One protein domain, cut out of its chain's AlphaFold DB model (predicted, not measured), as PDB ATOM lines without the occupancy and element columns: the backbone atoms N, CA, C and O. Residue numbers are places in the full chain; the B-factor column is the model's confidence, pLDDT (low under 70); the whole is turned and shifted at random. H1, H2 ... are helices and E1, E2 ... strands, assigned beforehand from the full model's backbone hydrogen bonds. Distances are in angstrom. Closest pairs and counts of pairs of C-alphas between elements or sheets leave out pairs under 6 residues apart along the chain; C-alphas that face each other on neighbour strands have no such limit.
ATOM      1  N   ILE A 154     153.298  96.379  61.357       98.25
ATOM      2  CA  ILE A 154     153.753  96.008  62.700       98.25
ATOM      3  C   ILE A 154     153.043  96.831  63.774       98.25
ATOM      4  O   ILE A 154     152.691  97.981  63.517       98.25
ATOM      5  N   PRO A 155     152.854  96.280  64.985       98.31
ATOM      6  CA  PRO A 155     152.415  97.082  66.116       98.31
ATOM      7  C   PRO A 155     153.517  98.072  66.539       98.31
ATOM      8  O   PRO A 155     154.704  97.776  66.357       98.31
ATOM      9  N   PRO A 156     153.149  99.219  67.133       98.56
ATOM     10  CA  PRO A 156     154.114 100.132  67.733       98.56
ATOM     11  C   PRO A 156     154.749  99.535  68.992       98.56
ATOM     12  O   PRO A 156     154.172  98.665  69.651       98.56
ATOM     13  N   THR A 157     155.934 100.027  69.356       98.56
ATOM     14  CA  THR A 157     156.545  99.715  70.655       98.56
ATOM     15  C   THR A 157     155.846 100.477  71.783       98.56
ATOM     16  O   THR A 157     155.209 101.506  71.550       98.56
ATOM     17  N   ALA A 158     155.988 100.000  73.024       98.44
ATOM     18  CA  ALA A 158     155.416 100.669  74.195       98.44
ATOM     19  C   ALA A 158     155.909 102.122  74.331       98.44
ATOM     20  O   ALA A 158     155.099 103.018  74.547       98.44
ATOM     21  N   ASP A 159     157.205 102.365  74.111       98.56
ATOM     22  CA  ASP A 159     157.796 103.706  74.196       98.56
ATOM     23  C   ASP A 159     157.225 104.659  73.139       98.56
ATOM     24  O   ASP A 159     156.941 105.818  73.434       98.56
ATOM     25  N   GLN A 160     156.998 104.172  71.912       98.50
ATOM     26  CA  GLN A 160     156.391 104.985  70.853       98.50
ATOM     27  C   GLN A 160     154.940 105.364  71.183       98.50
ATOM     28  O   GLN A 160     154.520 106.490  70.914       98.50
ATOM     29  N   VAL A 161     154.170 104.432  71.757       98.81
ATOM     30  CA  VAL A 161     152.790 104.698  72.193       98.81
ATOM     31  C   VAL A 161     152.785 105.695  73.347       98.81
ATOM     32  O   VAL A 161     152.013 106.647  73.303       98.81
ATOM     33  N   ALA A 162     153.659 105.516  74.341       98.56
ATOM     34  CA  ALA A 162     153.754 106.399  75.498       98.56
ATOM     35  C   ALA A 162     154.102 107.842  75.100       98.56
ATOM     36  O   ALA A 162     153.432 108.772  75.551       98.56
ATOM     37  N   ASP A 163     155.080 108.028  74.206       98.62
ATOM     38  CA  ASP A 163     155.470 109.345  73.685       98.62
ATOM     39  C   ASP A 163     154.312 110.044  72.950       98.62
ATOM     40  O   ASP A 163     153.949 111.183  73.266       98.62
ATOM     41  N   LEU A 164     153.675 109.353  71.997       98.69
ATOM     42  CA  LEU A 164     152.540 109.912  71.258       98.69
ATOM     43  C   LEU A 164     151.334 110.170  72.169       98.69
ATOM     44  O   LEU A 164     150.675 111.198  72.025       98.69
ATOM     45  N   ALA A 165     151.062 109.293  73.134       98.75
ATOM     46  CA  ALA A 165     149.992 109.491  74.103       98.75
ATOM     47  C   ALA A 165     150.264 110.702  75.009       98.75
ATOM     48  O   ALA A 165     149.358 111.497  75.250       98.75
ATOM     49  N   GLU A 166     151.496 110.913  75.481       98.69
ATOM     50  CA  GLU A 166     151.852 112.113  76.251       98.69
ATOM     51  C   GLU A 166     151.628 113.392  75.434       98.69
ATOM     52  O   GLU A 166     151.035 114.358  75.922       98.69
ATOM     53  N   LYS A 167     152.058 113.401  74.167       98.50
ATOM     54  CA  LYS A 167     151.807 114.516  73.241       98.50
ATOM     55  C   LYS A 167     150.310 114.762  73.071       98.50
ATOM     56  O   LYS A 167     149.871 115.893  73.260       98.50
ATOM     57  N   LEU A 168     149.536 113.705  72.827       98.44
ATOM     58  CA  LEU A 168     148.093 113.799  72.633       98.44
ATOM     59  C   LEU A 168     147.334 114.254  73.885       98.44
ATOM     60  O   LEU A 168     146.315 114.929  73.768       98.44
ATOM     61  N   ARG A 169     147.800 113.905  75.092       98.25
ATOM     62  CA  ARG A 169     147.220 114.391  76.359       98.25
ATOM     63  C   ARG A 169     147.362 115.904  76.515       98.25
ATOM     64  O   ARG A 169     146.479 116.523  77.099       98.25
ATOM     65  N   ARG A 170     148.457 116.482  76.007       98.19
ATOM     66  CA  ARG A 170     148.707 117.932  76.029       98.19
ATOM     67  C   ARG A 170     147.957 118.669  74.924       98.19
ATOM     68  O   ARG A 170     147.433 119.748  75.175       98.19
ATOM     69  N   ASP A 171     147.923 118.090  73.730       98.19
ATOM     70  CA  ASP A 171     147.265 118.653  72.553       98.19
ATOM     71  C   ASP A 171     146.544 117.530  71.793       98.19
ATOM     72  O   ASP A 171     147.210 116.592  71.353       98.19
ATOM     73  N   PRO A 172     145.213 117.591  71.599       98.06
ATOM     74  CA  PRO A 172     144.487 116.550  70.877       98.06
ATOM     75  C   PRO A 172     144.934 116.382  69.415       98.06
ATOM     76  O   PRO A 172     144.543 115.396  68.787       98.06
ATOM     77  N   VAL A 173     145.741 117.292  68.858       98.50
ATOM     78  CA  VAL A 173     146.334 117.153  67.526       98.50
ATOM     79  C   VAL A 173     147.861 117.183  67.597       98.50
ATOM     80  O   VAL A 173     148.476 118.215  67.846       98.50
ATOM     81  N   HIS A 174     148.507 116.069  67.255       98.44
ATOM     82  CA  HIS A 174     149.954 116.015  67.062       98.44
ATOM     83  C   HIS A 174     150.306 115.995  65.572       98.44
ATOM     84  O   HIS A 174     149.961 115.059  64.858       98.44
ATOM     85  N   ASN A 175     151.046 117.002  65.102       98.50
ATOM     86  CA  ASN A 175     151.684 116.976  63.785       98.50
ATOM     87  C   ASN A 175     153.183 116.733  63.977       98.50
ATOM     88  O   ASN A 175     153.832 117.510  64.681       98.50
ATOM     89  N   ALA A 176     153.728 115.698  63.337       98.12
ATOM     90  CA  ALA A 176     155.164 115.467  63.295       98.12
ATOM     91  C   ALA A 176     155.917 116.659  62.673       98.12
ATOM     92  O   ALA A 176     155.366 117.466  61.916       98.12
ATOM     93  N   GLU A 177     157.200 116.778  63.005       96.50
ATOM     94  CA  GLU A 177     158.049 117.851  62.493       96.50
ATOM     95  C   GLU A 177     158.246 117.754  60.971       96.50
ATOM     96  O   GLU A 177     158.243 116.673  60.387       96.50
ATOM     97  N   GLY A 178     158.416 118.906  60.314       91.38
ATOM     98  CA  GLY A 178     158.694 118.979  58.873       91.38
ATOM     99  C   GLY A 178     157.486 118.774  57.952       91.38
ATOM    100  O   GLY A 178     157.639 118.844  56.734       91.38
ATOM    101  N   LEU A 179     156.285 118.566  58.498       91.44
ATOM    102  CA  LEU A 179     155.066 118.444  57.701       91.44
ATOM    103  C   LEU A 179     154.649 119.783  57.086       91.44
ATOM    104  O   LEU A 179     154.429 120.775  57.786       91.44
ATOM    105  N   THR A 180     154.483 119.782  55.764       87.19
ATOM    106  CA  THR A 180     153.901 120.898  55.007       87.19
ATOM    107  C   THR A 180     152.376 120.925  55.113       87.19
ATOM    108  O   THR A 180     151.780 121.998  55.147       87.19
ATOM    109  N   ASP A 181     151.752 119.752  55.205       88.88
ATOM    110  CA  ASP A 181     150.312 119.562  55.345       88.88
ATOM    111  C   ASP A 181     149.975 119.196  56.795       88.88
ATOM    112  O   ASP A 181     150.407 118.158  57.299       88.88
ATOM    113  N   ARG A 182     149.257 120.085  57.488       94.69
ATOM    114  CA  ARG A 182     149.020 120.000  58.935       94.69
ATOM    115  C   ARG A 182     147.532 120.000  59.248       94.69
ATOM    116  O   ARG A 182     146.756 120.750  58.657       94.69
ATOM    117  N   VAL A 183     147.153 119.221  60.253       96.00
ATOM    118  CA  VAL A 183     145.832 119.297  60.884       96.00
ATOM    119  C   VAL A 183     145.894 120.377  61.961       96.00
ATOM    120  O   VAL A 183     146.805 120.376  62.788       96.00
ATOM    121  N   THR A 184     144.953 121.318  61.954       94.38
ATOM    122  CA  THR A 184     144.945 122.456  62.893       94.38
ATOM    123  C   THR A 184     143.928 122.319  64.018       94.38
ATOM    124  O   THR A 184     143.984 123.089  64.973       94.38
ATOM    125  N   ARG A 185     142.987 121.375  63.916       91.62
ATOM    126  CA  ARG A 185     141.929 121.179  64.911       91.62
ATOM    127  C   ARG A 185     141.445 119.734  64.961       91.62
ATOM    128  O   ARG A 185     141.441 119.048  63.941       91.62
ATOM    129  N   SER A 186     140.996 119.322  66.140       91.88
ATOM    130  CA  SER A 186     140.161 118.141  66.358       91.88
ATOM    131  C   SER A 186     138.718 118.580  66.662       91.88
ATOM    132  O   SER A 186     138.453 119.770  66.859       91.88
ATOM    133  N   TYR A 187     137.765 117.646  66.677       89.19
ATOM    134  CA  TYR A 187     136.358 117.934  66.993       89.19
ATOM    135  C   TYR A 187     135.815 116.943  68.015       89.19
ATOM    136  O   TYR A 187     135.989 115.737  67.854       89.19
ATOM    137  N   GLY A 188     135.098 117.435  69.025       91.69
ATOM    138  CA  GLY A 188     134.547 116.578  70.079       91.69
ATOM    139  C   GLY A 188     135.632 115.723  70.744       91.69
ATOM    140  O   GLY A 188     136.764 116.173  70.909       91.69
ATOM    141  N   SER A 189     135.281 114.484  71.082       94.88
ATOM    142  CA  SER A 189     136.185 113.468  71.633       94.88
ATOM    143  C   SER A 189     137.005 112.801  70.521       94.88
ATOM    144  O   SER A 189     136.763 111.652  70.147       94.88
ATOM    145  N   THR A 190     137.916 113.557  69.898       98.00
ATOM    146  CA  THR A 190     138.817 113.041  68.852       98.00
ATOM    147  C   THR A 190     140.263 113.447  69.092       98.00
ATOM    148  O   THR A 190     140.560 114.565  69.525       98.00
ATOM    149  N   ARG A 191     141.173 112.532  68.753       98.56
ATOM    150  CA  ARG A 191     142.622 112.739  68.781       98.56
ATOM    151  C   ARG A 191     143.219 112.416  67.429       98.56
ATOM    152  O   ARG A 191     142.869 111.403  66.828       98.56
ATOM    153  N   VAL A 192     144.118 113.264  66.949       98.62
ATOM    154  CA  VAL A 192     144.682 113.150  65.603       98.62
ATOM    155  C   VAL A 192     146.199 113.172  65.671       98.62
ATOM    156  O   VAL A 192     146.789 114.086  66.238       98.62
ATOM    157  N   VAL A 193     146.834 112.186  65.050       98.75
ATOM    158  CA  VAL A 193     148.279 112.150  64.823       98.75
ATOM    159  C   VAL A 193     148.531 112.249  63.326       98.75
ATOM    160  O   VAL A 193     147.909 111.526  62.556       98.75
ATOM    161  N   VAL A 194     149.447 113.116  62.906       98.62
ATOM    162  CA  VAL A 194     149.912 113.212  61.518       98.62
ATOM    163  C   VAL A 194     151.404 112.919  61.469       98.62
ATOM    164  O   VAL A 194     152.192 113.573  62.152       98.62
ATOM    165  N   LEU A 195     151.781 111.940  60.656       98.50
ATOM    166  CA  LEU A 195     153.133 111.431  60.460       98.50
ATOM    167  C   LEU A 195     153.543 111.614  58.989       98.50
ATOM    168  O   LEU A 195     152.684 111.560  58.100       98.50
ATOM    169  N   PRO A 196     154.841 111.831  58.702       97.38
ATOM    170  CA  PRO A 196     155.336 111.970  57.330       97.38
ATOM    171  C   PRO A 196     155.053 110.710  56.498       97.38
ATOM    172  O   PRO A 196     154.824 109.648  57.065       97.38
ATOM    173  N   PRO A 197     155.063 110.771  55.161       96.81
ATOM    174  CA  PRO A 197     154.982 109.557  54.354       96.81
ATOM    175  C   PRO A 197     156.161 108.619  54.647       96.81
ATOM    176  O   PRO A 197     157.265 109.067  54.962       96.81
ATOM    177  N   LEU A 198     155.907 107.317  54.544       97.00
ATOM    178  CA  LEU A 198     156.926 106.280  54.682       97.00
ATOM    179  C   LEU A 198     157.779 106.197  53.416       97.00
ATOM    180  O   LEU A 198     157.308 106.473  52.314       97.00
ATOM    181  N   LYS A 199     159.026 105.762  53.557       95.25
ATOM    182  CA  LYS A 199     159.900 105.425  52.428       95.25
ATOM    183  C   LYS A 199     159.758 103.956  52.062       95.25
ATOM    184  O   LYS A 199     159.453 103.112  52.907       95.25
ATOM    185  N   ALA A 200     160.029 103.628  50.802       90.56
ATOM    186  CA  ALA A 200     160.023 102.248  50.337       90.56
ATOM    187  C   ALA A 200     160.900 101.348  51.232       90.56
ATOM    188  O   ALA A 200     162.077 101.622  51.465       90.56
ATOM    189  N   GLY A 201     160.308 100.263  51.735       91.12
ATOM    190  CA  GLY A 201     160.971  99.280  52.598       91.12
ATOM    191  C   GLY A 201     160.814  99.532  54.101       91.12
ATOM    192  O   GLY A 201     161.041  98.610  54.885       91.12
ATOM    193  N   GLU A 202     160.372 100.722  54.520       96.25
ATOM    194  CA  GLU A 202     160.026 100.976  55.920       96.25
ATOM    195  C   GLU A 202     158.756 100.193  56.306       96.25
ATOM    196  O   GLU A 202     157.840 100.055  55.489       96.25
ATOM    197  N   PRO A 203     158.661  99.639  57.526       97.31
ATOM    198  CA  PRO A 203     157.440  98.981  57.971       97.31
ATOM    199  C   PRO A 203     156.342 100.010  58.272       97.31
ATOM    200  O   PRO A 203     156.609 101.080  58.814       97.31
ATOM    201  N   PHE A 204     155.091  99.653  57.990       98.06
ATOM    202  CA  PHE A 204     153.939 100.443  58.411       98.06
ATOM    203  C   PHE A 204     153.646 100.149  59.884       98.06
ATOM    204  O   PHE A 204     153.299  99.019  60.234       98.06
ATOM    205  N   VAL A 205     153.785 101.149  60.753       98.56
ATOM    206  CA  VAL A 205     153.489 101.003  62.182       98.56
ATOM    207  C   VAL A 205     152.028 101.376  62.442       98.56
ATOM    208  O   VAL A 205     151.627 102.521  62.246       98.56
ATOM    209  N   ASP A 206     151.218 100.411  62.880       98.19
ATOM    210  CA  ASP A 206     149.779 100.603  63.096       98.19
ATOM    211  C   ASP A 206     149.489 101.197  64.486       98.19
ATOM    212  O   ASP A 206     149.156 100.493  65.443       98.19
ATOM    213  N   TYR A 207     149.690 102.511  64.616       98.81
ATOM    214  CA  TYR A 207     149.556 103.230  65.888       98.81
ATOM    215  C   TYR A 207     148.116 103.329  66.405       98.81
ATOM    216  O   TYR A 207     147.919 103.380  67.622       98.81
ATOM    217  N   ALA A 208     147.115 103.383  65.520       98.56
ATOM    218  CA  ALA A 208     145.751 103.750  65.901       98.56
ATOM    219  C   ALA A 208     145.145 102.799  66.957       98.56
ATOM    220  O   ALA A 208     144.691 103.299  67.990       98.56
ATOM    221  N   PRO A 209     145.207 101.455  66.814       98.62
ATOM    222  CA  PRO A 209     144.647 100.542  67.812       98.62
ATOM    223  C   PRO A 209     145.346 100.607  69.174       98.62
ATOM    224  O   PRO A 209     144.716 100.360  70.200       98.62
ATOM    225  N   ALA A 210     146.650 100.899  69.204       98.62
ATOM    226  CA  ALA A 210     147.395 101.010  70.454       98.62
ATOM    227  C   ALA A 210     147.074 102.322  71.180       98.62
ATOM    228  O   ALA A 210     146.822 102.306  72.381       98.62
ATOM    229  N   LEU A 211     147.004 103.434  70.446       98.75
ATOM    230  CA  LEU A 211     146.634 104.733  71.003       98.75
ATOM    231  C   LEU A 211     145.172 104.773  71.469       98.75
ATOM    232  O   LEU A 211     144.896 105.369  72.502       98.75
ATOM    233  N   ALA A 212     144.242 104.099  70.788       98.62
ATOM    234  CA  ALA A 212     142.846 104.027  71.236       98.62
ATOM    235  C   ALA A 212     142.683 103.356  72.615       98.62
ATOM    236  O   ALA A 212     141.749 103.669  73.344       98.62
ATOM    237  N   LYS A 213     143.615 102.482  73.027       98.56
ATOM    238  CA  LYS A 213     143.619 101.907  74.387       98.56
ATOM    239  C   LYS A 213     144.006 102.925  75.460       98.56
ATOM    240  O   LYS A 213     143.551 102.804  76.592       98.56
ATOM    241  N   GLU A 214     144.827 103.914  75.109       98.69
ATOM    242  CA  GLU A 214     145.212 105.017  76.000       98.69
ATOM    243  C   GLU A 214     144.099 106.070  76.135       98.69
ATOM    244  O   GLU A 214     144.112 106.862  77.080       98.69
ATOM    245  N   PHE A 215     143.147 106.077  75.194       98.50
ATOM    246  CA  PHE A 215     142.063 107.052  75.086       98.50
ATOM    247  C   PHE A 215     140.723 106.366  74.764       98.50
ATOM    248  O   PHE A 215     140.189 106.560  73.674       98.50
ATOM    249  N   PRO A 216     140.173 105.552  75.685       98.00
ATOM    250  CA  PRO A 216     139.016 104.697  75.402       98.00
ATOM    251  C   PRO A 216     137.735 105.467  75.045       98.00
ATOM    252  O   PRO A 216     136.887 104.925  74.343       98.00
ATOM    253  N   ASP A 217     137.615 106.719  75.495       97.88
ATOM    254  CA  ASP A 217     136.453 107.583  75.246       97.88
ATOM    255  C   ASP A 217     136.607 108.467  73.992       97.88
ATOM    256  O   ASP A 217     135.690 109.211  73.637       97.88
ATOM    257  N   ASP A 218     137.769 108.423  73.329       98.38
ATOM    258  CA  ASP A 218     138.078 109.249  72.165       98.38
ATOM    259  C   ASP A 218     138.219 108.396  70.895       98.38
ATOM    260  O   ASP A 218     138.731 107.277  70.904       98.38
ATOM    261  N   ILE A 219     137.844 108.968  69.751       98.44
ATOM    262  CA  ILE A 219     138.201 108.407  68.444       98.44
ATOM    263  C   ILE A 219     139.623 108.855  68.107       98.44
ATOM    264  O   ILE A 219     139.907 110.054  68.027       98.44
ATOM    265  N   VAL A 220     140.511 107.901  67.847       98.75
ATOM    266  CA  VAL A 220     141.894 108.166  67.448       98.75
ATOM    267  C   VAL A 220     142.041 108.024  65.937       98.75
ATOM    268  O   VAL A 220     141.717 106.984  65.368       98.75
ATOM    269  N   LEU A 221     142.577 109.057  65.288       98.69
ATOM    270  CA  LEU A 221     142.954 109.049  63.878       98.69
ATOM    271  C   LEU A 221     144.469 109.184  63.746       98.69
ATOM    272  O   LEU A 221     145.073 110.064  64.357       98.69
ATOM    273  N   VAL A 222     145.082 108.344  62.916       98.75
ATOM    274  CA  VAL A 222     146.516 108.414  62.608       98.75
ATOM    275  C   VAL A 222     146.689 108.524  61.103       98.75
ATOM    276  O   VAL A 222     146.448 107.570  60.369       98.75
ATOM    277  N   ALA A 223     147.110 109.694  60.641       98.44
ATOM    278  CA  ALA A 223     147.465 109.936  59.258       98.44
ATOM    279  C   ALA A 223     148.957 109.657  59.038       98.44
ATOM    280  O   ALA A 223     149.795 110.402  59.533       98.44
ATOM    281  N   GLN A 224     149.296 108.608  58.291       98.44
ATOM    282  CA  GLN A 224     150.652 108.347  57.803       98.44
ATOM    283  C   GLN A 224     150.705 108.727  56.323       98.44
ATOM    284  O   GLN A 224     150.053 108.082  55.499       98.44
ATOM    285  N   GLY A 225     151.441 109.786  55.976       96.50
ATOM    286  CA  GLY A 225     151.351 110.363  54.634       96.50
ATOM    287  C   GLY A 225     149.904 110.760  54.322       96.50
ATOM    288  O   GLY A 225     149.303 111.551  55.044       96.50
ATOM    289  N   TYR A 226     149.321 110.175  53.277       96.00
ATOM    290  CA  TYR A 226     147.922 110.401  52.901       96.00
ATOM    291  C   TYR A 226     146.962 109.273  53.301       96.00
ATOM    292  O   TYR A 226     145.771 109.337  52.973       96.00
ATOM    293  N   TRP A 227     147.457 108.252  54.001       97.50
ATOM    294  CA  TRP A 227     146.644 107.183  54.565       97.50
ATOM    295  C   TRP A 227     146.174 107.546  55.977       97.50
ATOM    296  O   TRP A 227     147.004 107.884  56.812       97.50
ATOM    297  N   VAL A 228     144.875 107.452  56.265       98.19
ATOM    298  CA  VAL A 228     144.306 107.726  57.594       98.19
ATOM    299  C   VAL A 228     143.784 106.430  58.199       98.19
ATOM    300  O   VAL A 228     142.778 105.900  57.735       98.19
ATOM    301  N   GLU A 229     144.433 105.945  59.255       98.38
ATOM    302  CA  GLU A 229     143.872 104.915  60.128       98.38
ATOM    303  C   GLU A 229     142.952 105.517  61.187       98.38
ATOM    304  O   GLU A 229     143.111 106.671  61.587       98.38
ATOM    305  N   VAL A 230     141.987 104.719  61.647       98.56
ATOM    306  CA  VAL A 230     141.020 105.118  62.674       98.56
ATOM    307  C   VAL A 230     140.778 103.980  63.663       98.56
ATOM    308  O   VAL A 230     140.630 102.822  63.261       98.56
ATOM    309  N   ALA A 231     140.730 104.313  64.951       98.69
ATOM    310  CA  ALA A 231     140.434 103.375  66.024       98.69
ATOM    311  C   ALA A 231     139.592 104.012  67.142       98.69
ATOM    312  O   ALA A 231     139.734 105.202  67.419       98.69
ATOM    313  N   GLY A 232     138.728 103.222  67.780       97.88
ATOM    314  CA  GLY A 232     137.874 103.657  68.892       97.88
ATOM    315  C   GLY A 232     136.742 102.670  69.186       97.88
ATOM    316  O   GLY A 232     136.746 101.541  68.684       97.88
ATOM    317  N   GLU A 233     135.759 103.096  69.984       96.38
ATOM    318  CA  GLU A 233     134.491 102.370  70.146       96.38
ATOM    319  C   GLU A 233     133.758 102.253  68.791       96.38
ATOM    320  O   GLU A 233     133.881 103.122  67.927       96.38
ATOM    321  N   ASP A 234     133.004 101.167  68.578       95.56
ATOM    322  CA  ASP A 234     132.326 100.872  67.305       95.56
ATOM    323  C   ASP A 234     133.280 100.776  66.089       95.56
ATOM    324  O   ASP A 234     132.996 101.300  65.005       95.56
ATOM    325  N   GLN A 235     134.407 100.066  66.243       97.31
ATOM    326  CA  GLN A 235     135.480  99.948  65.239       97.31
ATOM    327  C   GLN A 235     134.995  99.689  63.801       97.31
ATOM    328  O   GLN A 235     135.488 100.320  62.863       97.31
ATOM    329  N   ASP A 236     134.012  98.807  63.601       96.44
ATOM    330  CA  ASP A 236     133.478  98.496  62.269       96.44
ATOM    331  C   ASP A 236     132.846  99.722  61.590       96.44
ATOM    332  O   ASP A 236     133.011  99.931  60.384       96.44
ATOM    333  N   ARG A 237     132.162 100.581  62.359       94.88
ATOM    334  CA  ARG A 237     131.574 101.833  61.859       94.88
ATOM    335  C   ARG A 237     132.666 102.826  61.477       94.88
ATOM    336  O   ARG A 237     132.568 103.458  60.425       94.88
ATOM    337  N   LEU A 238     133.702 102.950  62.305       97.25
ATOM    338  CA  LEU A 238     134.840 103.833  62.046       97.25
ATOM    339  C   LEU A 238     135.579 103.414  60.766       97.25
ATOM    340  O   LEU A 238     135.811 104.233  59.874       97.25
ATOM    341  N   VAL A 239     135.856 102.116  60.621       97.50
ATOM    342  CA  VAL A 239     136.455 101.524  59.416       97.50
ATOM    343  C   VAL A 239     135.577 101.754  58.184       97.50
ATOM    344  O   VAL A 239     136.092 102.129  57.129       97.50
ATOM    345  N   ALA A 240     134.258 101.582  58.304       96.00
ATOM    346  CA  ALA A 240     133.325 101.853  57.214       96.00
ATOM    347  C   ALA A 240     133.332 103.335  56.799       96.00
ATOM    348  O   ALA A 240     133.311 103.630  55.603       96.00
ATOM    349  N   ALA A 241     133.410 104.266  57.757       96.50
ATOM    350  CA  ALA A 241     133.523 105.694  57.474       96.50
ATOM    351  C   ALA A 241     134.813 106.023  56.714       96.50
ATOM    352  O   ALA A 241     134.753 106.659  55.661       96.50
ATOM    353  N   ARG A 242     135.964 105.533  57.194       97.12
ATOM    354  CA  ARG A 242     137.258 105.673  56.508       97.12
ATOM    355  C   ARG A 242     137.185 105.128  55.080       97.12
ATOM    356  O   ARG A 242     137.504 105.841  54.133       97.12
ATOM    357  N   ASN A 243     136.730 103.886  54.916       96.00
ATOM    358  CA  ASN A 243     136.641 103.240  53.605       96.00
ATOM    359  C   ASN A 243     135.702 103.996  52.654       96.00
ATOM    360  O   ASN A 243     136.013 104.115  51.472       96.00
ATOM    361  N   TYR A 244     134.589 104.540  53.159       95.12
ATOM    362  CA  TYR A 244     133.683 105.373  52.369       95.12
ATOM    363  C   TYR A 244     134.394 106.612  51.816       95.12
ATOM    364  O   TYR A 244     134.277 106.878  50.625       95.12
ATOM    365  N   VAL A 245     135.163 107.336  52.640       94.62
ATOM    366  CA  VAL A 245     135.908 108.523  52.178       94.62
ATOM    367  C   VAL A 245     136.888 108.158  51.066       94.62
ATOM    368  O   VAL A 245     136.977 108.869  50.066       94.62
ATOM    369  N   TYR A 246     137.584 107.028  51.202       93.69
ATOM    370  CA  TYR A 246     138.506 106.560  50.170       93.69
ATOM    371  C   TYR A 246     137.803 106.106  48.882       93.69
ATOM    372  O   TYR A 246     138.324 106.338  47.798       93.69
ATOM    373  N   ALA A 247     136.619 105.502  48.980       91.50
ATOM    374  CA  ALA A 247     135.860 105.057  47.814       91.50
ATOM    375  C   ALA A 247     135.168 106.216  47.074       91.50
ATOM    376  O   ALA A 247     135.187 106.275  45.851       91.50
ATOM    377  N   GLU A 248     134.555 107.148  47.804       88.88
ATOM    378  CA  GLU A 248     133.821 108.280  47.225       88.88
ATOM    379  C   GLU A 248     134.772 109.302  46.588       88.88
ATOM    380  O   GLU A 248     134.490 109.856  45.526       88.88
ATOM    381  N   SER A 249     135.910 109.551  47.234       81.44
ATOM    382  CA  SER A 249     136.808 110.649  46.881       81.44
ATOM    383  C   SER A 249     138.109 110.193  46.215       81.44
ATOM    384  O   SER A 249     139.040 110.996  46.154       81.44
ATOM    385  N   GLU A 250     138.190 108.953  45.702       82.75
ATOM    386  CA  GLU A 250     139.412 108.362  45.114       82.75
ATOM    387  C   GLU A 250     140.127 109.317  44.164       82.75
ATOM    388  O   GLU A 250     141.274 109.712  44.387       82.75
ATOM    389  N   ARG A 251     139.400 109.783  43.147       82.88
ATOM    390  CA  ARG A 251     139.936 110.744  42.187       82.88
ATOM    391  C   ARG A 251     140.326 112.059  42.862       82.88
ATOM    392  O   ARG A 251     141.412 112.557  42.601       82.88
ATOM    393  N   GLY A 252     139.492 112.598  43.750       83.00
ATOM    394  CA  GLY A 252     139.762 113.873  44.418       83.00
ATOM    395  C   GLY A 252     141.074 113.861  45.204       83.00
ATOM    396  O   GLY A 252     141.884 114.774  45.091       83.00
ATOM    397  N   PHE A 253     141.357 112.803  45.963       85.50
ATOM    398  CA  PHE A 253     142.575 112.787  46.770       85.50
ATOM    399  C   PHE A 253     143.804 112.238  46.042       85.50
ATOM    400  O   PHE A 253     144.917 112.619  46.403       85.50
ATOM    401  N   MET A 254     143.640 111.346  45.057       91.31
ATOM    402  CA  MET A 254     144.772 110.837  44.276       91.31
ATOM    403  C   MET A 254     145.195 111.803  43.177       91.31
ATOM    404  O   MET A 254     146.382 111.918  42.902       91.31
ATOM    405  N   PHE A 255     144.252 112.501  42.552       91.56
ATOM    406  CA  PHE A 255     144.528 113.384  41.422       91.56
ATOM    407  C   PHE A 255     144.606 114.855  41.836       91.56
ATOM    408  O   PHE A 255     145.564 115.525  41.461       91.56
ATOM    409  N   GLU A 256     143.658 115.351  42.640       90.75
ATOM    410  CA  GLU A 256     143.566 116.785  42.978       90.75
ATOM    411  C   GLU A 256     144.401 117.201  44.186       90.75
ATOM    412  O   GLU A 256     144.717 118.379  44.338       90.75
ATOM    413  N   GLY A 257     144.822 116.243  45.013       87.62
ATOM    414  CA  GLY A 257     145.718 116.526  46.130       87.62
ATOM    415  C   GLY A 257     145.029 117.167  47.318       87.62
ATOM    416  O   GLY A 257     145.507 118.168  47.848       87.62
ATOM    417  N   SER A 258     143.914 116.583  47.770       89.81
ATOM    418  CA  SER A 258     143.300 116.991  49.037       89.81
ATOM    419  C   SER A 258     144.326 116.960  50.174       89.81
ATOM    420  O   SER A 258     145.165 116.055  50.228       89.81
ATOM    421  N   THR A 259     144.208 117.882  51.123       93.06
ATOM    422  CA  THR A 259     145.064 117.895  52.311       93.06
ATOM    423  C   THR A 259     144.751 116.724  53.248       93.06
ATOM    424  O   THR A 259     143.653 116.156  53.224       93.06
ATOM    425  N   VAL A 260     145.700 116.335  54.096       94.31
ATOM    426  CA  VAL A 260     145.500 115.385  55.196       94.31
ATOM    427  C   VAL A 260     144.408 115.900  56.128       94.31
ATOM    428  O   VAL A 260     143.497 115.145  56.463       94.31
ATOM    429  N   GLY A 261     144.426 117.201  56.445       94.88
ATOM    430  CA  GLY A 261     143.358 117.863  57.200       94.88
ATOM    431  C   GLY A 261     141.973 117.650  56.591       94.88
ATOM    432  O   GLY A 261     141.065 117.196  57.281       94.88
ATOM    433  N   SER A 262     141.826 117.861  55.280       93.62
ATOM    434  CA  SER A 262     140.550 117.625  54.597       93.62
ATOM    435  C   SER A 262     140.121 116.154  54.639       93.62
ATOM    436  O   SER A 262     138.929 115.875  54.773       93.62
ATOM    437  N   ARG A 263     141.058 115.198  54.560       94.19
ATOM    438  CA  ARG A 263     140.732 113.767  54.693       94.19
ATOM    439  C   ARG A 263     140.246 113.432  56.102       94.19
ATOM    440  O   ARG A 263     139.203 112.798  56.232       94.19
ATOM    441  N   VAL A 264     140.958 113.889  57.132       96.44
ATOM    442  CA  VAL A 264     140.552 113.733  58.539       96.44
ATOM    443  C   VAL A 264     139.157 114.328  58.756       96.44
ATOM    444  O   VAL A 264     138.277 113.636  59.267       96.44
ATOM    445  N   ASP A 265     138.914 115.551  58.274       95.31
ATOM    446  CA  ASP A 265     137.609 116.217  58.355       95.31
ATOM    447  C   ASP A 265     136.493 115.397  57.692       95.31
ATOM    448  O   ASP A 265     135.405 115.257  58.254       95.31
ATOM    449  N   ARG A 266     136.741 114.829  56.503       95.06
ATOM    450  CA  ARG A 266     135.762 113.989  55.795       95.06
ATOM    451  C   ARG A 266     135.477 112.690  56.543       95.06
ATOM    452  O   ARG A 266     134.314 112.299  56.627       95.06
ATOM    453  N   VAL A 267     136.497 112.040  57.111       96.31
ATOM    454  CA  VAL A 267     136.313 110.813  57.907       96.31
ATOM    455  C   VAL A 267     135.464 111.117  59.138       96.31
ATOM    456  O   VAL A 267     134.463 110.439  59.365       96.31
ATOM    457  N   LEU A 268     135.787 112.179  59.880       95.81
ATOM    458  CA  LEU A 268     135.022 112.607  61.054       95.81
ATOM    459  C   LEU A 268     133.585 113.011  60.708       95.81
ATOM    460  O   LEU A 268     132.647 112.604  61.392       95.81
ATOM    461  N   SER A 269     133.395 113.747  59.611       94.25
ATOM    462  CA  SER A 269     132.061 114.106  59.115       94.25
ATOM    463  C   SER A 269     131.249 112.856  58.789       94.25
ATOM    464  O   SER A 269     130.085 112.750  59.174       94.25
ATOM    465  N   ARG A 270     131.873 111.862  58.145       94.81
ATOM    466  CA  ARG A 270     131.211 110.600  57.822       94.81
ATOM    467  C   ARG A 270     130.867 109.786  59.069       94.81
ATOM    468  O   ARG A 270     129.786 109.208  59.122       94.81
ATOM    469  N   ILE A 271     131.734 109.765  60.082       94.25
ATOM    470  CA  ILE A 271     131.433 109.143  61.379       94.25
ATOM    471  C   ILE A 271     130.205 109.812  62.014       94.25
ATOM    472  O   ILE A 271     129.269 109.119  62.410       94.25
ATOM    473  N   ALA A 272     130.162 111.148  62.043       91.81
ATOM    474  CA  ALA A 272     129.018 111.889  62.570       91.81
ATOM    475  C   ALA A 272     127.721 111.565  61.805       91.81
ATOM    476  O   ALA A 272     126.680 111.324  62.416       91.81
ATOM    477  N   GLU A 273     127.770 111.478  60.473       91.00
ATOM    478  CA  GLU A 273     126.619 111.059  59.666       91.00
ATOM    479  C   GLU A 273     126.121 109.654  60.020       91.00
ATOM    480  O   GLU A 273     124.909 109.454  60.140       91.00
ATOM    481  N   LEU A 274     127.033 108.692  60.196       89.62
ATOM    482  CA  LEU A 274     126.689 107.317  60.570       89.62
ATOM    483  C   LEU A 274     126.115 107.229  61.991       89.62
ATOM    484  O   LEU A 274     125.269 106.376  62.243       89.62
ATOM    485  N   ASN A 275     126.511 108.127  62.896       84.56
ATOM    486  CA  ASN A 275     125.941 108.211  64.243       84.56
ATOM    487  C   ASN A 275     124.522 108.808  64.247       84.56
ATOM    488  O   ASN A 275     123.709 108.474  65.107       84.56
ATOM    489  N   HIS A 276     124.195 109.676  63.285       78.50
ATOM    490  CA  HIS A 276     122.886 110.337  63.213       78.50
ATOM    491  C   HIS A 276     121.869 109.643  62.296       78.50
ATOM    492  O   HIS A 276     120.664 109.872  62.435       78.50
ATOM    493  N   ARG A 277     122.309 108.812  61.345       63.56
ATOM    494  CA  ARG A 277     121.427 108.154  60.372       63.56
ATOM    495  C   ARG A 277     121.312 106.663  60.664       63.56
ATOM    496  O   ARG A 277     122.299 105.939  60.672       63.56
TER     497      ARG A 277
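What this domain is: This is residues 154 to 277 of the 388 residues of an uncharacterized protein of Actinosynnema sp. ALI-1.44 (UniProt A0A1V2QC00). A four-stranded sheet in the middle, E1 to E4, is covered on both faces by helices: H1 and H2 over one face, H3 and H5 over the other. The short helix H4 lies off the sheet, beyond the end of H3. The printed part has 124 residues, with five named helices and four named strands in the order H1 E1 E2 H2 E3 E4 H3 H4 H5. The sheet order is E1 E2 E3 E4, mixed, and the class is mixed, helices and strands. The whole is compact, with a radius of gyration of the C-alphas of 13.8 A and spans of 36 by 34 by 26 A.

Where its parts are: Find C-alpha 158 at (155.416, 100.669, 74.195), where H1 begins; it runs to residue 170, 18.6 A. E1 is residues 173 to 175. E2, residues 190 to 195, covers 16.7 A from C-alpha 190 at (138.817, 113.041, 68.852). H2 is residues 207 to 214, E3 residues 219 to 224, 16.4 A, and E4 residues 227 to 231. H3, residues 235 to 248, is 19.9 A long, and H4 is residues 250 to 256. H5, residues 260 to 276, runs 24.5 A to C-alpha 276 at (122.886, 110.337, 63.213).

How they stand to each other: Look first at the sheet. E1 and E2 are parallel, with N 174 and O 192 within hydrogen-bond range at 2.8 A. E2 and E3 are parallel, with N 193 and O 221 at 2.8 A. E3 and E4 are an antiparallel hairpin, with N 222 and O 229 at 2.9 A. E2, H2 and E3 form a strand-helix-strand unit, two parallel neighbour strands with a helix between, and its crossover is right-handed. With helices on both faces the sheet gives three layers. H1 touches H2 with residues 161 to 165 alone, the closest C-alphas being those of Val 161 and Leu 211, 6.3 A apart. On the opposite face, H3 lies over E4 at a height over the sheet of 8.7 A, and it touches H5 at Arg 242 and Val 267, the closest C-alphas, 5.4 A apart, at a steep tilt of 57 degrees, opposite ways. H3 and H4 meet only through their link. Every O i to N i+4 pair is within hydrogen-bond range in H1, H3, H4 and H5; in H2 it is 2 of 4, with 4 of 5 O i to N i+3 pairs.

The domain as a whole: The C-alphas of Gly 201 and Arg 277, the two farthest apart, are 41.3 A apart. The printed part has no cut. The links E1 to E2 and E2 to H2 are long, of 14 and 11 residues. The mean pLDDT of the printed part is 95.1, and residue 277 alone is under 70.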